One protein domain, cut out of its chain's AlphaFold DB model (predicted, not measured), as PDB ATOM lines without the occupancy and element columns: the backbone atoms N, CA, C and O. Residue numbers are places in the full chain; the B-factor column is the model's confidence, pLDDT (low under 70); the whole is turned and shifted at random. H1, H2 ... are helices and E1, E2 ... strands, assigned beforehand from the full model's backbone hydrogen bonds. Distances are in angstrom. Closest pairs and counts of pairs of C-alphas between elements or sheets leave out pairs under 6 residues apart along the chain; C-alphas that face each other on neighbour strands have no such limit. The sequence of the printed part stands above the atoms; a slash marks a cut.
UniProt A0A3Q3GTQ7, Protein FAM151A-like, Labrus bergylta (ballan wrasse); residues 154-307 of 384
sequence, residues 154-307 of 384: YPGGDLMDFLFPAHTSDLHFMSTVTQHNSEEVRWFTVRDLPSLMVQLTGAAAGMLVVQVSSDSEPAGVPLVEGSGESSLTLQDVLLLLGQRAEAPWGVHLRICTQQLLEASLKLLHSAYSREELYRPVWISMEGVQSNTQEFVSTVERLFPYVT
ATOM      1  N   TYR A 154     157.369 146.496 174.102       94.62
ATOM      2  CA  TYR A 154     158.477 147.309 174.575       94.62
ATOM      3  C   TYR A 154     158.059 148.788 174.621       94.62
ATOM      4  O   TYR A 154     157.735 149.334 173.567       94.62
ATOM      5  N   PRO A 155     158.102 149.482 175.774       95.62
ATOM      6  CA  PRO A 155     157.509 150.817 175.861       95.62
ATOM      7  C   PRO A 155     158.178 151.895 174.989       95.62
ATOM      8  O   PRO A 155     157.522 152.856 174.600       95.62
ATOM      9  N   GLY A 156     159.434 151.708 174.573       93.00
ATOM     10  CA  GLY A 156     160.112 152.578 173.599       93.00
ATOM     11  C   GLY A 156     159.908 152.161 172.135       93.00
ATOM     12  O   GLY A 156     160.677 152.576 171.267       93.00
ATOM     13  N   GLY A 157     158.961 151.257 171.866       90.81
ATOM     14  CA  GLY A 157     158.654 150.726 170.540       90.81
ATOM     15  C   GLY A 157     157.851 151.687 169.656       90.81
ATOM     16  O   GLY A 157     157.404 152.751 170.086       90.81
ATOM     17  N   ASP A 158     157.670 151.299 168.394       88.44
ATOM     18  CA  ASP A 158     156.898 152.063 167.411       88.44
ATOM     19  C   ASP A 158     155.393 152.022 167.725       88.44
ATOM     20  O   ASP A 158     154.804 150.947 167.838       88.44
ATOM     21  N   LEU A 159     154.756 153.193 167.828       91.50
ATOM     22  CA  LEU A 159     153.316 153.298 168.065       91.50
ATOM     23  C   LEU A 159     152.501 152.609 166.963       91.50
ATOM     24  O   LEU A 159     151.525 151.929 167.269       91.50
ATOM     25  N   MET A 160     152.910 152.713 165.698       88.38
ATOM     26  CA  MET A 160     152.169 152.088 164.599       88.38
ATOM     27  C   MET A 160     152.245 150.560 164.664       88.38
ATOM     28  O   MET A 160     151.233 149.898 164.444       88.38
ATOM     29  N   ASP A 161     153.393 149.995 165.056       87.19
ATOM     30  CA  ASP A 161     153.528 148.549 165.276       87.19
ATOM     31  C   ASP A 161     152.702 148.068 166.478       87.19
ATOM     32  O   ASP A 161     152.333 146.893 166.542       87.19
ATOM     33  N   PHE A 162     152.454 148.931 167.468       90.50
ATOM     34  CA  PHE A 162     151.588 148.622 168.605       90.50
ATOM     35  C   PHE A 162     150.112 148.605 168.209       90.50
ATOM     36  O   PHE A 162     149.426 147.628 168.503       90.50
ATOM     37  N   LEU A 163     149.645 149.660 167.534       89.50
ATOM     38  CA  LEU A 163     148.245 149.818 167.131       89.50
ATOM     39  C   LEU A 163     147.842 148.827 166.032       89.50
ATOM     40  O   LEU A 163     146.716 148.333 166.024       89.50
ATOM     41  N   PHE A 164     148.771 148.519 165.125       84.75
ATOM     42  CA  PHE A 164     148.549 147.659 163.965       84.75
ATOM     43  C   PHE A 164     149.625 146.564 163.915       84.75
ATOM     44  O   PHE A 164     150.528 146.605 163.074       84.75
ATOM     45  N   PRO A 165     149.582 145.583 164.836       76.50
ATOM     46  CA  PRO A 165     150.586 144.531 164.889       76.50
ATOM     47  C   PRO A 165     150.580 143.719 163.591       76.50
ATOM     48  O   PRO A 165     149.561 143.152 163.204       76.50
ATOM     49  N   ALA A 166     151.738 143.611 162.936       64.38
ATOM     50  CA  ALA A 166     151.881 142.780 161.746       64.38
ATOM     51  C   ALA A 166     151.556 141.312 162.078       64.38
ATOM     52  O   ALA A 166     152.241 140.670 162.882       64.38
ATOM     53  N   HIS A 167     150.510 140.762 161.461       54.97
ATOM     54  CA  HIS A 167     150.162 139.359 161.638       54.97
ATOM     55  C   HIS A 167     151.127 138.460 160.856       54.97
ATOM     56  O   HIS A 167     151.542 138.755 159.738       54.97
ATOM     57  N   THR A 168     151.456 137.302 161.433       44.97
ATOM     58  CA  THR A 168     152.359 136.281 160.866       44.97
ATOM     59  C   THR A 168     151.952 135.739 159.488       44.97
ATOM     60  O   THR A 168     152.722 134.989 158.892       44.97
ATOM     61  N   SER A 169     150.763 136.082 158.996       41.47
ATOM     62  CA  SER A 169     150.200 135.609 157.729       41.47
ATOM     63  C   SER A 169     150.576 136.480 156.523       41.47
ATOM     64  O   SER A 169     150.436 136.026 155.387       41.47
ATOM     65  N   ASP A 170     151.093 137.693 156.737       41.28
ATOM     66  CA  ASP A 170     151.365 138.631 155.646       41.28
ATOM     67  C   ASP A 170     152.782 138.448 155.097       41.28
ATOM     68  O   ASP A 170     153.750 139.095 155.491       41.28
ATOM     69  N   LEU A 171     152.895 137.557 154.111       41.41
ATOM     70  CA  LEU A 171     154.104 137.333 153.306       41.41
ATOM     71  C   LEU A 171     154.508 138.550 152.444       41.41
ATOM     72  O   LEU A 171     155.529 138.497 151.757       41.41
ATOM     73  N   HIS A 172     153.753 139.654 152.477       43.50
ATOM     74  CA  HIS A 172     153.998 140.852 151.671       43.50
ATOM     75  C   HIS A 172     154.527 142.030 152.510       43.50
ATOM     76  O   HIS A 172     153.888 143.068 152.670       43.50
ATOM     77  N   PHE A 173     155.764 141.850 152.977       43.31
ATOM     78  CA  PHE A 173     156.634 142.724 153.788       43.31
ATOM     79  C   PHE A 173     156.574 144.253 153.552       43.31
ATOM     80  O   PHE A 173     156.929 145.010 154.448       43.31
ATOM     81  N   MET A 174     156.162 144.735 152.377       43.94
ATOM     82  CA  MET A 174     156.215 146.167 152.025       43.94
ATOM     83  C   MET A 174     154.850 146.806 151.744       43.94
ATOM     84  O   MET A 174     154.805 148.003 151.490       43.94
ATOM     85  N   SER A 175     153.754 146.036 151.748       39.94
ATOM     86  CA  SER A 175     152.438 146.533 151.307       39.94
ATOM     87  C   SER A 175     151.471 146.857 152.449       39.94
ATOM     88  O   SER A 175     150.529 147.614 152.227       39.94
ATOM     89  N   THR A 176     151.654 146.285 153.642       35.88
ATOM     90  CA  THR A 176     150.713 146.449 154.768       35.88
ATOM     91  C   THR A 176     151.112 147.584 155.709       35.88
ATOM     92  O   THR A 176     150.253 148.331 156.162       35.88
ATOM     93  N   VAL A 177     152.414 147.833 155.904       41.22
ATOM     94  CA  VAL A 177     152.899 149.003 156.668       41.22
ATOM     95  C   VAL A 177     152.516 150.330 155.987       41.22
ATOM     96  O   VAL A 177     152.416 151.367 156.631       41.22
ATOM     97  N   THR A 178     152.240 150.301 154.680       45.03
ATOM     98  CA  THR A 178     151.743 151.446 153.902       45.03
ATOM     99  C   THR A 178     150.220 151.611 153.921       45.03
ATOM    100  O   THR A 178     149.732 152.576 153.341       45.03
ATOM    101  N   GLN A 179     149.453 150.690 154.523       49.81
ATOM    102  CA  GLN A 179     147.984 150.784 154.534       49.81
ATOM    103  C   GLN A 179     147.444 151.660 155.665       49.81
ATOM    104  O   GLN A 179     146.407 152.292 155.481       49.81
ATOM    105  N   HIS A 180     148.135 151.729 156.804       62.41
ATOM    106  CA  HIS A 180     147.671 152.499 157.956       62.41
ATOM    107  C   HIS A 180     148.341 153.870 158.008       62.41
ATOM    108  O   HIS A 180     149.568 153.989 158.017       62.41
ATOM    109  N   ASN A 181     147.518 154.918 158.015       74.06
ATOM    110  CA  ASN A 181     147.986 156.292 157.986       74.06
ATOM    111  C   ASN A 181     148.267 156.785 159.412       74.06
ATOM    112  O   ASN A 181     147.350 156.915 160.217       74.06
ATOM    113  N   SER A 182     149.528 157.090 159.726       80.25
ATOM    114  CA  SER A 182     149.915 157.655 161.028       80.25
ATOM    115  C   SER A 182     149.250 159.012 161.314       80.25
ATOM    116  O   SER A 182     149.131 159.404 162.471       80.25
ATOM    117  N   GLU A 183     148.772 159.704 160.272       78.19
ATOM    118  CA  GLU A 183     147.998 160.949 160.377       78.19
ATOM    119  C   GLU A 183     146.612 160.727 161.015       78.19
ATOM    120  O   GLU A 183     146.032 161.666 161.541       78.19
ATOM    121  N   GLU A 184     146.079 159.498 160.991       82.62
ATOM    122  CA  GLU A 184     144.750 159.158 161.528       82.62
ATOM    123  C   GLU A 184     144.792 158.685 162.989       82.62
ATOM    124  O   GLU A 184     143.754 158.355 163.575       82.62
ATOM    125  N   VAL A 185     145.986 158.626 163.590       89.06
ATOM    126  CA  VAL A 185     146.139 158.284 165.005       89.06
ATOM    127  C   VAL A 185     145.388 159.312 165.839       89.06
ATOM    128  O   VAL A 185     145.648 160.509 165.758       89.06
ATOM    129  N   ARG A 186     144.452 158.837 166.664       90.69
ATOM    130  CA  ARG A 186     143.669 159.701 167.547       90.69
ATOM    131  C   ARG A 186     144.500 160.109 168.752       90.69
ATOM    132  O   ARG A 186     145.095 159.254 169.403       90.69
ATOM    133  N   TRP A 187     144.461 161.390 169.080       91.88
ATOM    134  CA  TRP A 187     145.080 161.946 170.276       91.88
ATOM    135  C   TRP A 187     143.980 162.330 171.254       91.88
ATOM    136  O   TRP A 187     143.045 163.040 170.889       91.88
ATOM    137  N   PHE A 188     144.051 161.819 172.480       93.25
ATOM    138  CA  PHE A 188     143.038 162.074 173.495       93.25
ATOM    139  C   PHE A 188     143.674 162.581 174.783       93.25
ATOM    140  O   PHE A 188     144.404 161.845 175.446       93.25
ATOM    141  N   THR A 189     143.371 163.823 175.156       93.75
ATOM    142  CA  THR A 189     143.845 164.414 176.410       93.75
ATOM    143  C   THR A 189     143.045 163.876 177.588       93.75
ATOM    144  O   THR A 189     141.836 164.094 177.684       93.75
ATOM    145  N   VAL A 190     143.729 163.188 178.500       93.00
ATOM    146  CA  VAL A 190     143.137 162.678 179.736       93.00
ATOM    147  C   VAL A 190     142.953 163.841 180.702       93.00
ATOM    148  O   VAL A 190     143.927 164.498 181.051       93.00
ATOM    149  N   ARG A 191     141.708 164.086 181.123       89.56
ATOM    150  CA  ARG A 191     141.370 165.156 182.077       89.56
ATOM    151  C   ARG A 191     140.928 164.608 183.425       89.56
ATOM    152  O   ARG A 191     141.213 165.206 184.447       89.56
ATOM    153  N   ASP A 192     140.257 163.462 183.437       90.00
ATOM    154  CA  ASP A 192     139.695 162.864 184.647       90.00
ATOM    155  C   ASP A 192     139.551 161.337 184.510       90.00
ATOM    156  O   ASP A 192     139.772 160.747 183.447       90.00
ATOM    157  N   LEU A 193     139.186 160.676 185.611       91.88
ATOM    158  CA  LEU A 193     138.988 159.229 185.629       91.88
ATOM    159  C   LEU A 193     137.844 158.764 184.696       91.88
ATOM    160  O   LEU A 193     138.063 157.809 183.945       91.88
ATOM    161  N   PRO A 194     136.644 159.384 184.683       91.88
ATOM    162  CA  PRO A 194     135.568 158.971 183.780       91.88
ATOM    163  C   PRO A 194     135.956 159.009 182.298       91.88
ATOM    164  O   PRO A 194     135.703 158.046 181.572       91.88
ATOM    165  N   SER A 195     136.603 160.085 181.851       90.38
ATOM    166  CA  SER A 195     137.033 160.262 180.462       90.38
ATOM    167  C   SER A 195     138.071 159.221 180.045       90.38
ATOM    168  O   SER A 195     137.948 158.645 178.961       90.38
ATOM    169  N   LEU A 196     139.027 158.898 180.925       93.62
ATOM    170  CA  LEU A 196     139.970 157.796 180.717       93.62
ATOM    171  C   LEU A 196     139.244 156.452 180.575       93.62
ATOM    172  O   LEU A 196     139.507 155.694 179.641       93.62
ATOM    173  N   MET A 197     138.303 156.159 181.473       93.62
ATOM    174  CA  MET A 197     137.583 154.884 181.475       93.62
ATOM    175  C   MET A 197     136.752 154.674 180.207       93.62
ATOM    176  O   MET A 197     136.693 153.552 179.697       93.62
ATOM    177  N   VAL A 198     136.166 155.738 179.647       92.94
ATOM    178  CA  VAL A 198     135.459 155.675 178.357       92.94
ATOM    179  C   VAL A 198     136.405 155.243 177.234       92.94
ATOM    180  O   VAL A 198     136.044 154.379 176.435       92.94
ATOM    181  N   GLN A 199     137.636 155.764 177.195       93.81
ATOM    182  CA  GLN A 199     138.605 155.378 176.162       93.81
ATOM    183  C   GLN A 199     139.108 153.941 176.329       93.81
ATOM    184  O   GLN A 199     139.242 153.222 175.341       93.81
ATOM    185  N   LEU A 200     139.346 153.498 177.569       93.06
ATOM    186  CA  LEU A 200     139.849 152.149 177.857       93.06
ATOM    187  C   LEU A 200     138.804 151.039 177.675       93.06
ATOM    188  O   LEU A 200     139.173 149.869 177.573       93.06
ATOM    189  N   THR A 201     137.515 151.382 177.672       90.94
ATOM    190  CA  THR A 201     136.412 150.429 177.450       90.94
ATOM    191  C   THR A 201     135.818 150.507 176.046       90.94
ATOM    192  O   THR A 201     135.103 149.594 175.633       90.94
ATOM    193  N   GLY A 202     136.111 151.579 175.307       87.06
ATOM    194  CA  GLY A 202     135.673 151.764 173.932       87.06
ATOM    195  C   GLY A 202     136.451 150.924 172.916       87.06
ATOM    196  O   GLY A 202     137.446 150.275 173.221       87.06
ATOM    197  N   ALA A 203     136.002 150.984 171.660       83.06
ATOM    198  CA  ALA A 203     136.671 150.356 170.513       83.06
ATOM    199  C   ALA A 203     137.717 151.271 169.841       83.06
ATOM    200  O   ALA A 203     138.245 150.942 168.780       83.06
ATOM    201  N   ALA A 204     137.957 152.457 170.405       88.50
ATOM    202  CA  ALA A 204     138.905 153.421 169.865       88.50
ATOM    203  C   ALA A 204     140.353 153.023 170.186       88.50
ATOM    204  O   ALA A 204     140.621 152.286 171.133       88.50
ATOM    205  N   ALA A 205     141.275 153.543 169.381       90.88
ATOM    206  CA  ALA A 205     142.703 153.309 169.483       90.88
ATOM    207  C   ALA A 205     143.455 154.610 169.190       90.88
ATOM    208  O   ALA A 205     142.955 155.453 168.436       90.88
ATOM    209  N   GLY A 206     144.651 154.763 169.751       94.06
ATOM    210  CA  GLY A 206     145.461 155.955 169.523       94.06
ATOM    211  C   GLY A 206     146.476 156.229 170.624       94.06
ATOM    212  O   GLY A 206     147.095 155.311 171.163       94.06
ATOM    213  N   MET A 207     146.646 157.507 170.949       95.50
ATOM    214  CA  MET A 207     147.575 158.012 171.951       95.50
ATOM    215  C   MET A 207     146.824 158.802 173.027       95.50
ATOM    216  O   MET A 207     146.119 159.766 172.726       95.50
ATOM    217  N   LEU A 208     146.979 158.401 174.288       96.69
ATOM    218  CA  LEU A 208     146.507 159.169 175.438       96.69
ATOM    219  C   LEU A 208     147.549 160.231 175.776       96.69
ATOM    220  O   LEU A 208     148.703 159.893 176.029       96.69
ATOM    221  N   VAL A 209     147.154 161.496 175.810       95.06
ATOM    222  CA  VAL A 209     148.004 162.602 176.251       95.06
ATOM    223  C   VAL A 209     147.710 162.860 177.720       95.06
ATOM    224  O   VAL A 209     146.587 163.205 178.083       95.06
ATOM    225  N   VAL A 210     148.714 162.660 178.568       95.19
ATOM    226  CA  VAL A 210     148.626 162.877 180.010       95.19
ATOM    227  C   VAL A 210     149.550 164.027 180.362       95.19
ATOM    228  O   VAL A 210     150.776 163.910 180.312       95.19
ATOM    229  N   GLN A 211     148.933 165.144 180.706       93.69
ATOM    230  CA  GLN A 211     149.611 166.328 181.187       93.69
ATOM    231  C   GLN A 211     149.875 166.154 182.687       93.69
ATOM    232  O   GLN A 211     148.944 165.943 183.460       93.69
ATOM    233  N   VAL A 212     151.148 166.150 183.078       92.94
ATOM    234  CA  VAL A 212     151.605 165.817 184.429       92.94
ATOM    235  C   VAL A 212     152.015 167.087 185.165       92.94
ATOM    236  O   VAL A 212     153.103 167.632 184.938       92.94
ATOM    237  N   SER A 213     151.155 167.514 186.085       89.12
ATOM    238  CA  SER A 213     151.323 168.686 186.943       89.12
ATOM    239  C   SER A 213     151.391 168.289 188.426       89.12
ATOM    240  O   SER A 213     151.358 167.113 188.796       89.12
ATOM    241  N   SER A 214     151.549 169.293 189.291       82.19
ATOM    242  CA  SER A 214     151.455 169.157 190.746       82.19
ATOM    243  C   SER A 214     150.386 170.133 191.225       82.19
ATOM    244  O   SER A 214     150.681 171.308 191.427       82.19
ATOM    245  N   ASP A 215     149.155 169.658 191.394       62.00
ATOM    246  CA  ASP A 215     148.013 170.510 191.755       62.00
ATOM    247  C   ASP A 215     147.865 170.718 193.279       62.00
ATOM    248  O   ASP A 215     147.057 171.535 193.716       62.00
ATOM    249  N   SER A 216     148.625 170.008 194.128       59.56
ATOM    250  CA  SER A 216     148.544 170.166 195.594       59.56
ATOM    251  C   SER A 216     149.771 169.653 196.367       59.56
ATOM    252  O   SER A 216     150.563 168.857 195.869       59.56
ATOM    253  N   GLU A 217     149.932 170.160 197.595       57.72
ATOM    254  CA  GLU A 217     150.927 169.723 198.585       57.72
ATOM    255  C   GLU A 217     150.664 168.269 199.041       57.72
ATOM    256  O   GLU A 217     149.519 167.937 199.355       57.72
ATOM    257  N   PRO A 218     151.698 167.413 199.164       60.25
ATOM    258  CA  PRO A 218     153.116 167.737 199.035       60.25
ATOM    259  C   PRO A 218     153.601 167.754 197.578       60.25
ATOM    260  O   PRO A 218     153.280 166.877 196.776       60.25
ATOM    261  N   ALA A 219     154.455 168.734 197.273       64.62
ATOM    262  CA  ALA A 219     155.107 168.875 195.977       64.62
ATOM    263  C   ALA A 219     155.829 167.579 195.563       64.62
ATOM    264  O   ALA A 219     156.721 167.098 196.266       64.62
ATOM    265  N   GLY A 220     155.474 167.033 194.396       74.62
ATOM    266  CA  GLY A 220     156.185 165.906 193.781       74.62
ATOM    267  C   GLY A 220     155.364 164.648 193.512       74.62
ATOM    268  O   GLY A 220     155.929 163.689 192.987       74.62
ATOM    269  N   VAL A 221     154.065 164.631 193.823       86.88
ATOM    270  CA  VAL A 221     153.154 163.579 193.346       86.88
ATOM    271  C   VAL A 221     152.734 163.900 191.904       86.88
ATOM    272  O   VAL A 221     152.183 164.974 191.677       86.88
ATOM    273  N   PRO A 222     152.978 163.010 190.923       92.12
ATOM    274  CA  PRO A 222     152.540 163.228 189.545       92.12
ATOM    275  C   PRO A 222     151.013 163.142 189.418       92.12
ATOM    276  O   PRO A 222     150.447 162.046 189.480       92.12
ATOM    277  N   LEU A 223     150.359 164.290 189.238       92.19
ATOM    278  CA  LEU A 223     148.913 164.408 189.036       92.19
ATOM    279  C   LEU A 223     148.588 164.689 187.571       92.19
ATOM    280  O   LEU A 223     149.398 165.265 186.848       92.19
ATOM    281  N   VAL A 224     147.402 164.268 187.139       91.75
ATOM    282  CA  VAL A 224     146.859 164.640 185.831       91.75
ATOM    283  C   VAL A 224     146.277 166.049 185.923       91.75
ATOM    284  O   VAL A 224     145.361 166.289 186.718       91.75
ATOM    285  N   GLU A 225     146.805 166.965 185.110       86.81
ATOM    286  CA  GLU A 225     146.376 168.365 185.085       86.81
ATOM    287  C   GLU A 225     144.886 168.472 184.733       86.81
ATOM    288  O   GLU A 225     144.398 167.853 183.784       86.81
ATOM    289  N   GLY A 226     144.151 169.270 185.510       77.31
ATOM    290  CA  GLY A 226     142.719 169.484 185.295       77.31
ATOM    291  C   GLY A 226     141.815 168.390 185.872       77.31
ATOM    292  O   GLY A 226     140.603 168.459 185.674       77.31
ATOM    293  N   SER A 227     142.365 167.437 186.636       76.25
ATOM    294  CA  SER A 227     141.583 166.381 187.307       76.25
ATOM    295  C   SER A 227     140.679 166.871 188.442       76.25
ATOM    296  O   SER A 227     139.805 166.125 188.903       76.25
ATOM    297  N   GLY A 228     140.823 168.130 188.862       69.69
ATOM    298  CA  GLY A 228     139.943 168.774 189.837       69.69
ATOM    299  C   GLY A 228     139.816 167.963 191.131       69.69
ATOM    300  O   GLY A 228     140.798 167.437 191.654       69.69
ATOM    301  N   GLU A 229     138.588 167.813 191.634       63.19
ATOM    302  CA  GLU A 229     138.306 167.081 192.882       63.19
ATOM    303  C   GLU A 229     138.598 165.572 192.807       63.19
ATOM    304  O   GLU A 229     138.699 164.921 193.844       63.19
ATOM    305  N   SER A 230     138.751 164.998 191.605       68.94
ATOM    306  CA  SER A 230     139.037 163.565 191.450       68.94
ATOM    307  C   SER A 230     140.500 163.200 191.727       68.94
ATOM    308  O   SER A 230     140.775 162.025 191.962       68.94
ATOM    309  N   SER A 231     141.413 164.189 191.733       82.69
ATOM    310  CA  SER A 231     142.852 164.037 192.025       82.69
ATOM    311  C   SER A 231     143.489 162.811 191.352       82.69
ATOM    312  O   SER A 231     144.219 162.048 191.985       82.69
ATOM    313  N   LEU A 232     143.186 162.598 190.065       91.88
ATOM    314  CA  LEU A 232     143.686 161.453 189.304       91.88
ATOM    315  C   LEU A 232     145.219 161.502 189.243       91.88
ATOM    316  O   LEU A 232     145.796 162.441 188.690       91.88
ATOM    317  N   THR A 233     145.884 160.478 189.777       94.00
ATOM    318  CA  THR A 233     147.349 160.399 189.753       94.00
ATOM    319  C   THR A 233     147.844 159.667 188.505       94.00
ATOM    320  O   THR A 233     147.156 158.813 187.942       94.00
ATOM    321  N   LEU A 234     149.092 159.916 188.095       95.31
ATOM    322  CA  LEU A 234     149.742 159.105 187.057       95.31
ATOM    323  C   LEU A 234     149.814 157.623 187.458       95.31
ATOM    324  O   LEU A 234     149.749 156.743 186.600       95.31
ATOM    325  N   GLN A 235     149.941 157.332 188.755       95.44
ATOM    326  CA  GLN A 235     149.958 155.960 189.252       95.44
ATOM    327  C   GLN A 235     148.628 155.246 188.972       95.44
ATOM    328  O   GLN A 235     148.651 154.103 188.516       95.44
ATOM    329  N   ASP A 236     147.496 155.923 189.169       95.12
ATOM    330  CA  ASP A 236     146.169 155.382 188.857       95.12
ATOM    331  C   ASP A 236     146.015 155.123 187.357       95.12
ATOM    332  O   ASP A 236     145.546 154.059 186.953       95.12
ATOM    333  N   VAL A 237     146.478 156.060 186.519       96.38
ATOM    334  CA  VAL A 237     146.473 155.899 185.057       96.38
ATOM    335  C   VAL A 237     147.259 154.651 184.648       96.38
ATOM    336  O   VAL A 237     146.746 153.815 183.902       96.38
ATOM    337  N   LEU A 238     148.484 154.481 185.158       96.94
ATOM    338  CA  LEU A 238     149.321 153.316 184.851       96.94
ATOM    339  C   LEU A 238     148.696 152.005 185.348       96.94
ATOM    340  O   LEU A 238     148.732 151.008 184.626       96.94
ATOM    341  N   LEU A 239     148.080 152.007 186.533       95.88
ATOM    342  CA  LEU A 239     147.391 150.838 187.080       95.88
ATOM    343  C   LEU A 239     146.214 150.411 186.191       95.88
ATOM    344  O   LEU A 239     146.078 149.231 185.862       95.88
ATOM    345  N   LEU A 240     145.384 151.364 185.760       95.81
ATOM    346  CA  LEU A 240     144.245 151.099 184.876       95.81
ATOM    347  C   LEU A 240     144.695 150.579 183.508       95.81
ATOM    348  O   LEU A 240     144.102 149.642 182.970       95.81
ATOM    349  N   LEU A 241     145.774 151.141 182.962       95.12
ATOM    350  CA  LEU A 241     146.378 150.669 181.717       95.12
ATOM    351  C   LEU A 241     146.942 149.248 181.847       95.12
ATOM    352  O   LEU A 241     146.812 148.464 180.907       95.12
ATOM    353  N   GLY A 242     147.527 148.896 182.995       93.44
ATOM    354  CA  GLY A 242     147.993 147.536 183.277       93.44
ATOM    355  C   GLY A 242     146.846 146.528 183.373       93.44
ATOM    356  O   GLY A 242     146.914 145.447 182.792       93.44
ATOM    357  N   GLN A 243     145.732 146.910 184.005       93.75
ATOM    358  CA  GLN A 243     144.509 146.093 184.064       93.75
ATOM    359  C   GLN A 243     143.830 145.920 182.694       93.75
ATOM    360  O   GLN A 243     143.018 145.012 182.503       93.75
ATOM    361  N   ARG A 244     144.143 146.795 181.732       92.62
ATOM    362  CA  ARG A 244     143.576 146.829 180.377       92.62
ATOM    363  C   ARG A 244     144.673 146.686 179.322       92.62
ATOM    364  O   ARG A 244     144.758 147.493 178.396       92.62
ATOM    365  N   ALA A 245     145.511 145.659 179.457       87.81
ATOM    366  CA  ALA A 245     146.662 145.438 178.577       87.81
ATOM    367  C   ALA A 245     146.306 145.370 177.076       87.81
ATOM    368  O   ALA A 245     147.082 145.833 176.249       87.81
ATOM    369  N   GLU A 246     145.112 144.877 176.732       86.75
ATOM    370  CA  GLU A 246     144.621 144.785 175.345       86.75
ATOM    371  C   GLU A 246     144.091 146.115 174.780       86.75
ATOM    372  O   GLU A 246     143.827 146.215 173.583       86.75
ATOM    373  N   ALA A 247     143.899 147.147 175.613       91.62
ATOM    374  CA  ALA A 247     143.400 148.436 175.146       91.62
ATOM    375  C   ALA A 247     144.464 149.122 174.259       91.62
ATOM    376  O   ALA A 247     145.558 149.412 174.766       91.62
ATOM    377  N   PRO A 248     144.159 149.433 172.983       92.81
ATOM    378  CA  PRO A 248     145.129 149.881 171.979       92.81
ATOM    379  C   PRO A 248     145.435 151.382 172.106       92.81
ATOM    380  O   PRO A 248     145.233 152.176 171.189       92.81
ATOM    381  N   TRP A 249     145.924 151.772 173.278       95.69
ATOM    382  CA  TRP A 249     146.284 153.143 173.618       95.69
ATOM    383  C   TRP A 249     147.754 153.233 174.023       95.69
ATOM    384  O   TRP A 249     148.160 152.622 175.011       95.69
ATOM    385  N   GLY A 250     148.556 153.992 173.277       96.69
ATOM    386  CA  GLY A 250     149.847 154.476 173.769       96.69
ATOM    387  C   GLY A 250     149.658 155.615 174.776       96.69
ATOM    388  O   GLY A 250     148.544 156.110 174.957       96.69
ATOM    389  N   VAL A 251     150.736 156.040 175.434       97.56
ATOM    390  CA  VAL A 251     150.702 157.134 176.416       97.56
ATOM    391  C   VAL A 251     151.786 158.157 176.116       97.56
ATOM    392  O   VAL A 251     152.955 157.802 176.010       97.56
ATOM    393  N   HIS A 252     151.420 159.430 176.014       96.69
ATOM    394  CA  HIS A 252     152.333 160.565 175.919       96.69
ATOM    395  C   HIS A 252     152.265 161.358 177.219       96.69
ATOM    396  O   HIS A 252     151.257 161.992 177.510       96.69
ATOM    397  N   LEU A 253     153.340 161.310 178.000       96.12
ATOM    398  CA  LEU A 253     153.499 162.098 179.214       96.12
ATOM    399  C   LEU A 253     154.123 163.453 178.870       96.12
ATOM    400  O   LEU A 253     155.261 163.513 178.399       96.12
ATOM    401  N   ARG A 254     153.390 164.532 179.136       93.69
ATOM    402  CA  ARG A 254     153.873 165.915 179.046       93.69
ATOM    403  C   ARG A 254     154.126 166.412 180.463       93.69
ATOM    404  O   ARG A 254     153.204 166.445 181.266       93.69
ATOM    405  N   ILE A 255     155.377 166.698 180.806       92.19
ATOM    406  CA  ILE A 255     155.796 166.892 182.200       92.19
ATOM    407  C   ILE A 255     156.241 168.331 182.440       92.19
ATOM    408  O   ILE A 255     157.102 168.840 181.726       92.19
ATOM    409  N   CYS A 256     155.708 168.964 183.487       88.62
ATOM    410  CA  CYS A 256     155.945 170.385 183.748       88.62
ATOM    411  C   CYS A 256     157.245 170.695 184.511       88.62
ATOM    412  O   CYS A 256     157.753 171.810 184.425       88.62
ATOM    413  N   THR A 257     157.790 169.755 185.297       88.88
ATOM    414  CA  THR A 257     158.983 170.011 186.129       88.88
ATOM    415  C   THR A 257     159.935 168.819 186.205       88.88
ATOM    416  O   THR A 257     159.537 167.661 186.085       88.88
ATOM    417  N   GLN A 258     161.210 169.102 186.488       89.25
ATOM    418  CA  GLN A 258     162.248 168.082 186.665       89.25
ATOM    419  C   GLN A 258     161.949 167.124 187.835       89.25
ATOM    420  O   GLN A 258     162.223 165.927 187.753       89.25
ATOM    421  N   GLN A 259     161.343 167.615 188.918       90.56
ATOM    422  CA  GLN A 259     160.944 166.771 190.049       90.56
ATOM    423  C   GLN A 259     159.850 165.770 189.643       90.56
ATOM    424  O   GLN A 259     159.928 164.587 189.986       90.56
ATOM    425  N   LEU A 260     158.856 166.229 188.873       92.69
ATOM    426  CA  LEU A 260     157.785 165.378 188.350       92.69
ATOM    427  C   LEU A 260     158.301 164.386 187.306       92.69
ATOM    428  O   LEU A 260     157.801 163.263 187.250       92.69
ATOM    429  N   LEU A 261     159.330 164.750 186.534       93.88
ATOM    430  CA  LEU A 261     160.013 163.838 185.616       93.88
ATOM    431  C   LEU A 261     160.595 162.644 186.373       93.88
ATOM    432  O   LEU A 261     160.302 161.499 186.030       93.88
ATOM    433  N   GLU A 262     161.376 162.890 187.428       94.81
ATOM    434  CA  GLU A 262     161.956 161.801 188.216       94.81
ATOM    435  C   GLU A 262     160.891 160.902 188.849       94.81
ATOM    436  O   GLU A 262     161.025 159.675 188.829       94.81
ATOM    437  N   ALA A 263     159.843 161.499 189.421       95.31
ATOM    438  CA  ALA A 263     158.747 160.757 190.033       95.31
ATOM    439  C   ALA A 263     157.996 159.901 188.996       95.31
ATOM    440  O   ALA A 263     157.775 158.711 189.222       95.31
ATOM    441  N   SER A 264     157.696 160.467 187.825       96.88
ATOM    442  CA  SER A 264     157.019 159.766 186.726       96.88
ATOM    443  C   SER A 264     157.854 158.609 186.180       96.88
ATOM    444  O   SER A 264     157.339 157.507 186.001       96.88
ATOM    445  N   LEU A 265     159.161 158.804 185.981       97.56
ATOM    446  CA  LEU A 265     160.063 157.744 185.514       97.56
ATOM    447  C   LEU A 265     160.186 156.602 186.533       97.56
ATOM    448  O   LEU A 265     160.225 155.436 186.141       97.56
ATOM    449  N   LYS A 266     160.184 156.904 187.840       97.25
ATOM    450  CA  LYS A 266     160.151 155.877 188.898       97.25
ATOM    451  C   LYS A 266     158.846 155.077 188.868       97.25
ATOM    452  O   LYS A 266     158.890 153.857 189.022       97.25
ATOM    453  N   LEU A 267     157.705 155.727 188.623       97.88
ATOM    454  CA  LEU A 267     156.418 155.043 188.450       97.88
ATOM    455  C   LEU A 267     156.417 154.136 187.212       97.88
ATOM    456  O   LEU A 267     156.016 152.977 187.318       97.88
ATOM    457  N   LEU A 268     156.932 154.614 186.072       98.12
ATOM    458  CA  LEU A 268     157.081 153.811 184.853       98.12
ATOM    459  C   LEU A 268     157.988 152.596 185.074       98.12
ATOM    460  O   LEU A 268     157.621 151.481 184.710       98.12
ATOM    461  N   HIS A 269     159.138 152.788 185.726       97.19
ATOM    462  CA  HIS A 269     160.042 151.696 186.085       97.19
ATOM    463  C   HIS A 269     159.353 150.659 186.977       97.19
ATOM    464  O   HIS A 269     159.492 149.454 186.759       97.19
ATOM    465  N   SER A 270     158.580 151.123 187.961       97.06
ATOM    466  CA  SER A 270     157.825 150.268 188.871       97.06
ATOM    467  C   SER A 270     156.758 149.450 188.132       97.06
ATOM    468  O   SER A 270     156.707 148.234 188.302       97.06
ATOM    469  N   ALA A 271     155.967 150.084 187.261       96.69
ATOM    470  CA  ALA A 271     154.950 149.414 186.448       96.69
ATOM    471  C   ALA A 271     155.570 148.411 185.458       96.69
ATOM    472  O   ALA A 271     155.101 147.282 185.338       96.69
ATOM    473  N   TYR A 272     156.670 148.778 184.796       94.25
ATOM    474  CA  TYR A 272     157.392 147.878 183.892       94.25
ATOM    475  C   TYR A 272     157.959 146.655 184.623       94.25
ATOM    476  O   TYR A 272     157.822 145.530 184.147       94.25
ATOM    477  N   SER A 273     158.534 146.858 185.812       92.62
ATOM    478  CA  SER A 273     159.083 145.775 186.641       92.62
ATOM    479  C   SER A 273     158.007 144.830 187.181       92.62
ATOM    480  O   SER A 273     158.302 143.668 187.451       92.62
ATOM    481  N   ARG A 274     156.766 145.311 187.329       92.62
ATOM    482  CA  ARG A 274     155.594 144.505 187.703       92.62
ATOM    483  C   ARG A 274     154.867 143.873 186.515       92.62
ATOM    484  O   ARG A 274     153.820 143.276 186.717       92.62
ATOM    485  N   GLU A 275     155.404 143.987 185.299       90.19
ATOM    486  CA  GLU A 275     154.750 143.488 184.081       90.19
ATOM    487  C   GLU A 275     153.392 144.164 183.779       90.19
ATOM    488  O   GLU A 275     152.522 143.591 183.130       90.19
ATOM    489  N   GLU A 276     153.203 145.408 184.224       92.12
ATOM    490  CA  GLU A 276     151.962 146.183 184.043       92.12
ATOM    491  C   GLU A 276     152.057 147.194 182.885       92.12
ATOM    492  O   GLU A 276     151.064 147.818 182.513       92.12
ATOM    493  N   LEU A 277     153.245 147.377 182.295       95.06
ATOM    494  CA  LEU A 277     153.494 148.373 181.251       95.06
ATOM    495  C   LEU A 277     153.976 147.729 179.947       95.06
ATOM    496  O   LEU A 277     155.175 147.564 179.726       95.06
ATOM    497  N   TYR A 278     153.024 147.427 179.065       93.44
ATOM    498  CA  TYR A 278     153.269 146.826 177.752       93.44
ATOM    499  C   TYR A 278     152.598 147.611 176.624       93.44
ATOM    500  O   TYR A 278     151.765 147.094 175.885       93.44
ATOM    501  N   ARG A 279     152.960 148.888 176.504       95.44
ATOM    502  CA  ARG A 279     152.453 149.815 175.481       95.44
ATOM    503  C   ARG A 279     153.467 150.934 175.224       95.44
ATOM    504  O   ARG A 279     154.287 151.182 176.108       95.44
ATOM    505  N   PRO A 280     153.421 151.618 174.067       96.31
ATOM    506  CA  PRO A 280     154.278 152.761 173.780       96.31
ATOM    507  C   PRO A 280     154.132 153.857 174.837       96.31
ATOM    508  O   PRO A 280     153.013 154.256 175.166       96.31
ATOM    509  N   VAL A 281     155.262 154.365 175.326       97.56
ATOM    510  CA  VAL A 281     155.336 155.503 176.243       97.56
ATOM    511  C   VAL A 281     156.246 156.564 175.649       97.56
ATOM    512  O   VAL A 281     157.425 156.325 175.375       97.56
ATOM    513  N   TRP A 282     155.675 157.737 175.423       96.25
ATOM    514  CA  TRP A 282     156.358 158.923 174.935       96.25
ATOM    515  C   TRP A 282     156.479 159.926 176.069       96.25
ATOM    516  O   TRP A 282     155.573 160.035 176.895       96.25
ATOM    517  N   ILE A 283     157.584 160.661 176.116       94.62
ATOM    518  CA  ILE A 283     157.831 161.627 177.184       94.62
ATOM    519  C   ILE A 283     158.401 162.931 176.632       94.62
ATOM    520  O   ILE A 283     159.354 162.927 175.848       94.62
ATOM    521  N   SER A 284     157.819 164.049 177.057       91.81
ATOM    522  CA  SER A 284     158.305 165.408 176.805       91.81
ATOM    523  C   SER A 284     158.323 166.220 178.091       91.81
ATOM    524  O   SER A 284     157.526 165.992 179.000       91.81
ATOM    525  N   MET A 285     159.205 167.212 178.129       88.25
ATOM    526  CA  MET A 285     159.175 168.287 179.116       88.25
ATOM    527  C   MET A 285     158.497 169.514 178.511       88.25
ATOM    528  O   MET A 285     158.752 169.849 177.354       88.25
ATOM    529  N   GLU A 286     157.660 170.184 179.292       79.19
ATOM    530  CA  GLU A 286     157.076 171.471 178.924       79.19
ATOM    531  C   GLU A 286     157.946 172.642 179.400       79.19
ATOM    532  O   GLU A 286     158.545 172.597 180.475       79.19
ATOM    533  N   GLY A 287     157.995 173.717 178.605       64.62
ATOM    534  CA  GLY A 287     158.657 174.977 178.963       64.62
ATOM    535  C   GLY A 287     159.958 175.282 178.206       64.62
ATOM    536  O   GLY A 287     160.724 174.406 177.818       64.62
ATOM    537  N   VAL A 288     160.227 176.580 178.017       47.91
ATOM    538  CA  VAL A 288     161.313 177.143 177.175       47.91
ATOM    539  C   VAL A 288     162.729 176.913 177.752       47.91
ATOM    540  O   VAL A 288     163.722 177.166 177.078       47.91
ATOM    541  N   GLN A 289     162.841 176.421 178.990       50.75
ATOM    542  CA  GLN A 289     164.093 176.316 179.762       50.75
ATOM    543  C   GLN A 289     164.449 174.872 180.157       50.75
ATOM    544  O   GLN A 289     165.280 174.668 181.041       50.75
ATOM    545  N   SER A 290     163.828 173.846 179.561       60.22
ATOM    546  CA  SER A 290     164.211 172.468 179.879       60.22
ATOM    547  C   SER A 290     165.647 172.222 179.412       60.22
ATOM    548  O   SER A 290     165.923 172.233 178.209       60.22
ATOM    549  N   ASN A 291     166.572 172.000 180.347       73.69
ATOM    550  CA  ASN A 291     167.923 171.569 180.023       73.69
ATOM    551  C   ASN A 291     167.844 170.184 179.369       73.69
ATOM    552  O   ASN A 291     167.723 169.163 180.043       73.69
ATOM    553  N   THR A 292     167.900 170.154 178.039       79.81
ATOM    554  CA  THR A 292     167.775 168.937 177.233       79.81
ATOM    555  C   THR A 292     168.732 167.832 177.690       79.81
ATOM    556  O   THR A 292     168.366 166.659 177.689       79.81
ATOM    557  N   GLN A 293     169.942 168.188 178.132       83.69
ATOM    558  CA  GLN A 293     170.923 167.219 178.621       83.69
ATOM    559  C   GLN A 293     170.522 166.621 179.977       83.69
ATOM    560  O   GLN A 293     170.681 165.419 180.199       83.69
ATOM    561  N   GLU A 294     169.976 167.430 180.882       87.06
ATOM    562  CA  GLU A 294     169.462 166.962 182.173       87.06
ATOM    563  C   GLU A 294     168.238 166.054 181.994       87.06
ATOM    564  O   GLU A 294     168.172 164.977 182.588       87.06
ATOM    565  N   PHE A 295     167.319 166.431 181.103       88.38
ATOM    566  CA  PHE A 295     166.169 165.611 180.728       88.38
ATOM    567  C   PHE A 295     166.603 164.234 180.204       88.38
ATOM    568  O   PHE A 295     166.199 163.207 180.752       88.38
ATOM    569  N   VAL A 296     167.478 164.201 179.191       87.69
ATOM    570  CA  VAL A 296     167.957 162.945 178.589       87.69
ATOM    571  C   VAL A 296     168.699 162.091 179.610       87.69
ATOM    572  O   VAL A 296     168.378 160.914 179.755       87.69
ATOM    573  N   SER A 297     169.643 162.670 180.358       88.88
ATOM    574  CA  SER A 297     170.419 161.919 181.359       88.88
ATOM    575  C   SER A 297     169.541 161.349 182.477       88.88
ATOM    576  O   SER A 297     169.794 160.251 182.972       88.88
ATOM    577  N   THR A 298     168.469 162.051 182.852       92.69
ATOM    578  CA  THR A 298     167.501 161.567 183.841       92.69
ATOM    579  C   THR A 298     166.695 160.389 183.303       92.69
ATOM    580  O   THR A 298     166.561 159.380 183.999       92.69
ATOM    581  N   VAL A 299     166.214 160.474 182.059       92.44
ATOM    582  CA  VAL A 299     165.514 159.366 181.394       92.44
ATOM    583  C   VAL A 299     166.431 158.154 181.236       92.44
ATOM    584  O   VAL A 299     166.048 157.054 181.624       92.44
ATOM    585  N   GLU A 300     167.658 158.347 180.742       89.12
ATOM    586  CA  GLU A 300     168.647 157.274 180.575       89.12
ATOM    587  C   GLU A 300     168.954 156.550 181.892       89.12
ATOM    588  O   GLU A 300     169.089 155.326 181.916       89.12
ATOM    589  N   ARG A 301     169.033 157.305 182.994       91.44
ATOM    590  CA  ARG A 301     169.330 156.779 184.329       91.44
ATOM    591  C   ARG A 301     168.154 156.043 184.966       91.44
ATOM    592  O   ARG A 301     168.379 155.040 185.638       91.44
ATOM    593  N   LEU A 302     166.933 156.565 184.841       95.06
ATOM    594  CA  LEU A 302     165.782 156.071 185.608       95.06
ATOM    595  C   LEU A 302     164.899 155.102 184.818       95.06
ATOM    596  O   LEU A 302     164.465 154.091 185.368       95.06
ATOM    597  N   PHE A 303     164.614 155.399 183.548       94.50
ATOM    598  CA  PHE A 303     163.747 154.566 182.719       94.50
ATOM    599  C   PHE A 303     163.994 154.824 181.220       94.50
ATOM    600  O   PHE A 303     163.276 155.603 180.594       94.50
ATOM    601  N   PRO A 304     165.003 154.169 180.616       90.81
ATOM    602  CA  PRO A 304     165.431 154.459 179.244       90.81
ATOM    603  C   PRO A 304     164.515 153.857 178.162       90.81
ATOM    604  O   PRO A 304     164.726 154.081 176.971       90.81
ATOM    605  N   TYR A 305     163.486 153.107 178.560       93.00
ATOM    606  CA  TYR A 305     162.602 152.343 177.683       93.00
ATOM    607  C   TYR A 305     161.448 153.184 177.120       93.00
ATOM    608  O   TYR A 305     160.312 152.734 177.129       93.00
ATOM    609  N   VAL A 306     161.710 154.409 176.664       94.00
ATOM    610  CA  VAL A 306     160.681 155.360 176.197       94.00
ATOM    611  C   VAL A 306     161.068 156.006 174.875       94.00
ATOM    612  O   VAL A 306     162.245 156.054 174.511       94.00
ATOM    613  N   THR A 307     160.072 156.538 174.171       92.81
ATOM    614  CA  THR A 307     160.290 157.464 173.056       92.81
ATOM    615  C   THR A 307     160.419 158.880 173.603       92.81
ATOM    616  O   THR A 307     159.570 159.349 174.360       92.81
TER     617      THR A 307
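What this domain is: This is residues 154 to 307 of the 384 residues of the protein "Protein FAM151A-like" of Labrus bergylta (ballan wrasse) (UniProt A0A3Q3GTQ7). A twisted sheet of four parallel strands has a layer of three helices, H2, H3 and H4, over one face; H5 packs on H4, and H1 lies over E3. A loop sticks out of this two-layer body at residues 168 to 175, which stand free. The printed part has 154 residues, with five named helices and four named strands in the order H1 E1 H2 E2 H3 E3 H4 E4 H5; the sheet's order is E1 E2 E3 E4. The class is mixed, helices and strands, with under half of the residues in named elements. The whole is compact, with a radius of gyration of the C-alphas of 16.2 A, and only just elongated, spanning 55 by 36 by 31 A.

How they stand to each other: Begin at E2, residues 206 to 213, an inner strand; E1, residues 186 to 189, is its parallel neighbour, with N 207 and O 186 2.8 A apart. Beside E2 find E3, residues 249 to 255, parallel to it, with N 210 and O 252 2.8 A apart. E4, residues 281 to 285, is the parallel neighbour of E3, with N 253 and O 282 2.8 A apart. The sheet is only just strongly twisted, its C-alphas up to 4.2 A off the best plane. Three strand-helix-strand units, parallel neighbour strands with a helix between, have right-handed crossovers: E1, H2 (residues 193 to 201), E2; E2, H3 (residues 234 to 243), E3; and E3, H4 (residues 258 to 273), E4. H3 runs along the strands at a height over the sheet of 10.3 A, and H4 does so at 9.7 A on the same face. H3 and H4 touch, H4 with residues 264 to 271 alone; their closest C-alphas, Gln 235 and Leu 267, are 6.6 A apart, at a shallow tilt of 19 degrees, the same way. H2 and H3 are close but not clearly touching, the C-alphas of Leu 200 and Leu 241 7.7 A apart. H5, residues 292 to 302, touches H4, the closest C-alphas, Leu 265 and Leu 302, 6.0 A apart; it only grazes the sheet. H1, residues 159 to 163, is on the sheet, over E3, with the closest C-alphas, Leu 159 and Gly 250, 6.8 A apart. In each of the five helices, every O i to N i+4 pair is within hydrogen-bond range.

Where its parts are: Find C-alpha 159 at (153.316, 153.298, 168.065), where H1 begins. E2 starts at C-alpha 206, (145.461, 155.955, 169.523), and runs 22.4 A; E3 runs 18.8 A. H4 runs 22.5 A, H5 15.5 A to C-alpha 302 at (165.782, 156.071, 185.608), and H3 14.3 A.

The domain as a whole: Look to Leu 171 and Glu 217 for the C-alphas farthest apart, 55.8 A. The printed part has no cut; the links H1 to E1 and E2 to H3 are long. Mean pLDDT of the printed part is 84.4, under 70 at residues 166 to 180, 215 to 219, 228 to 230 and 287 to 290.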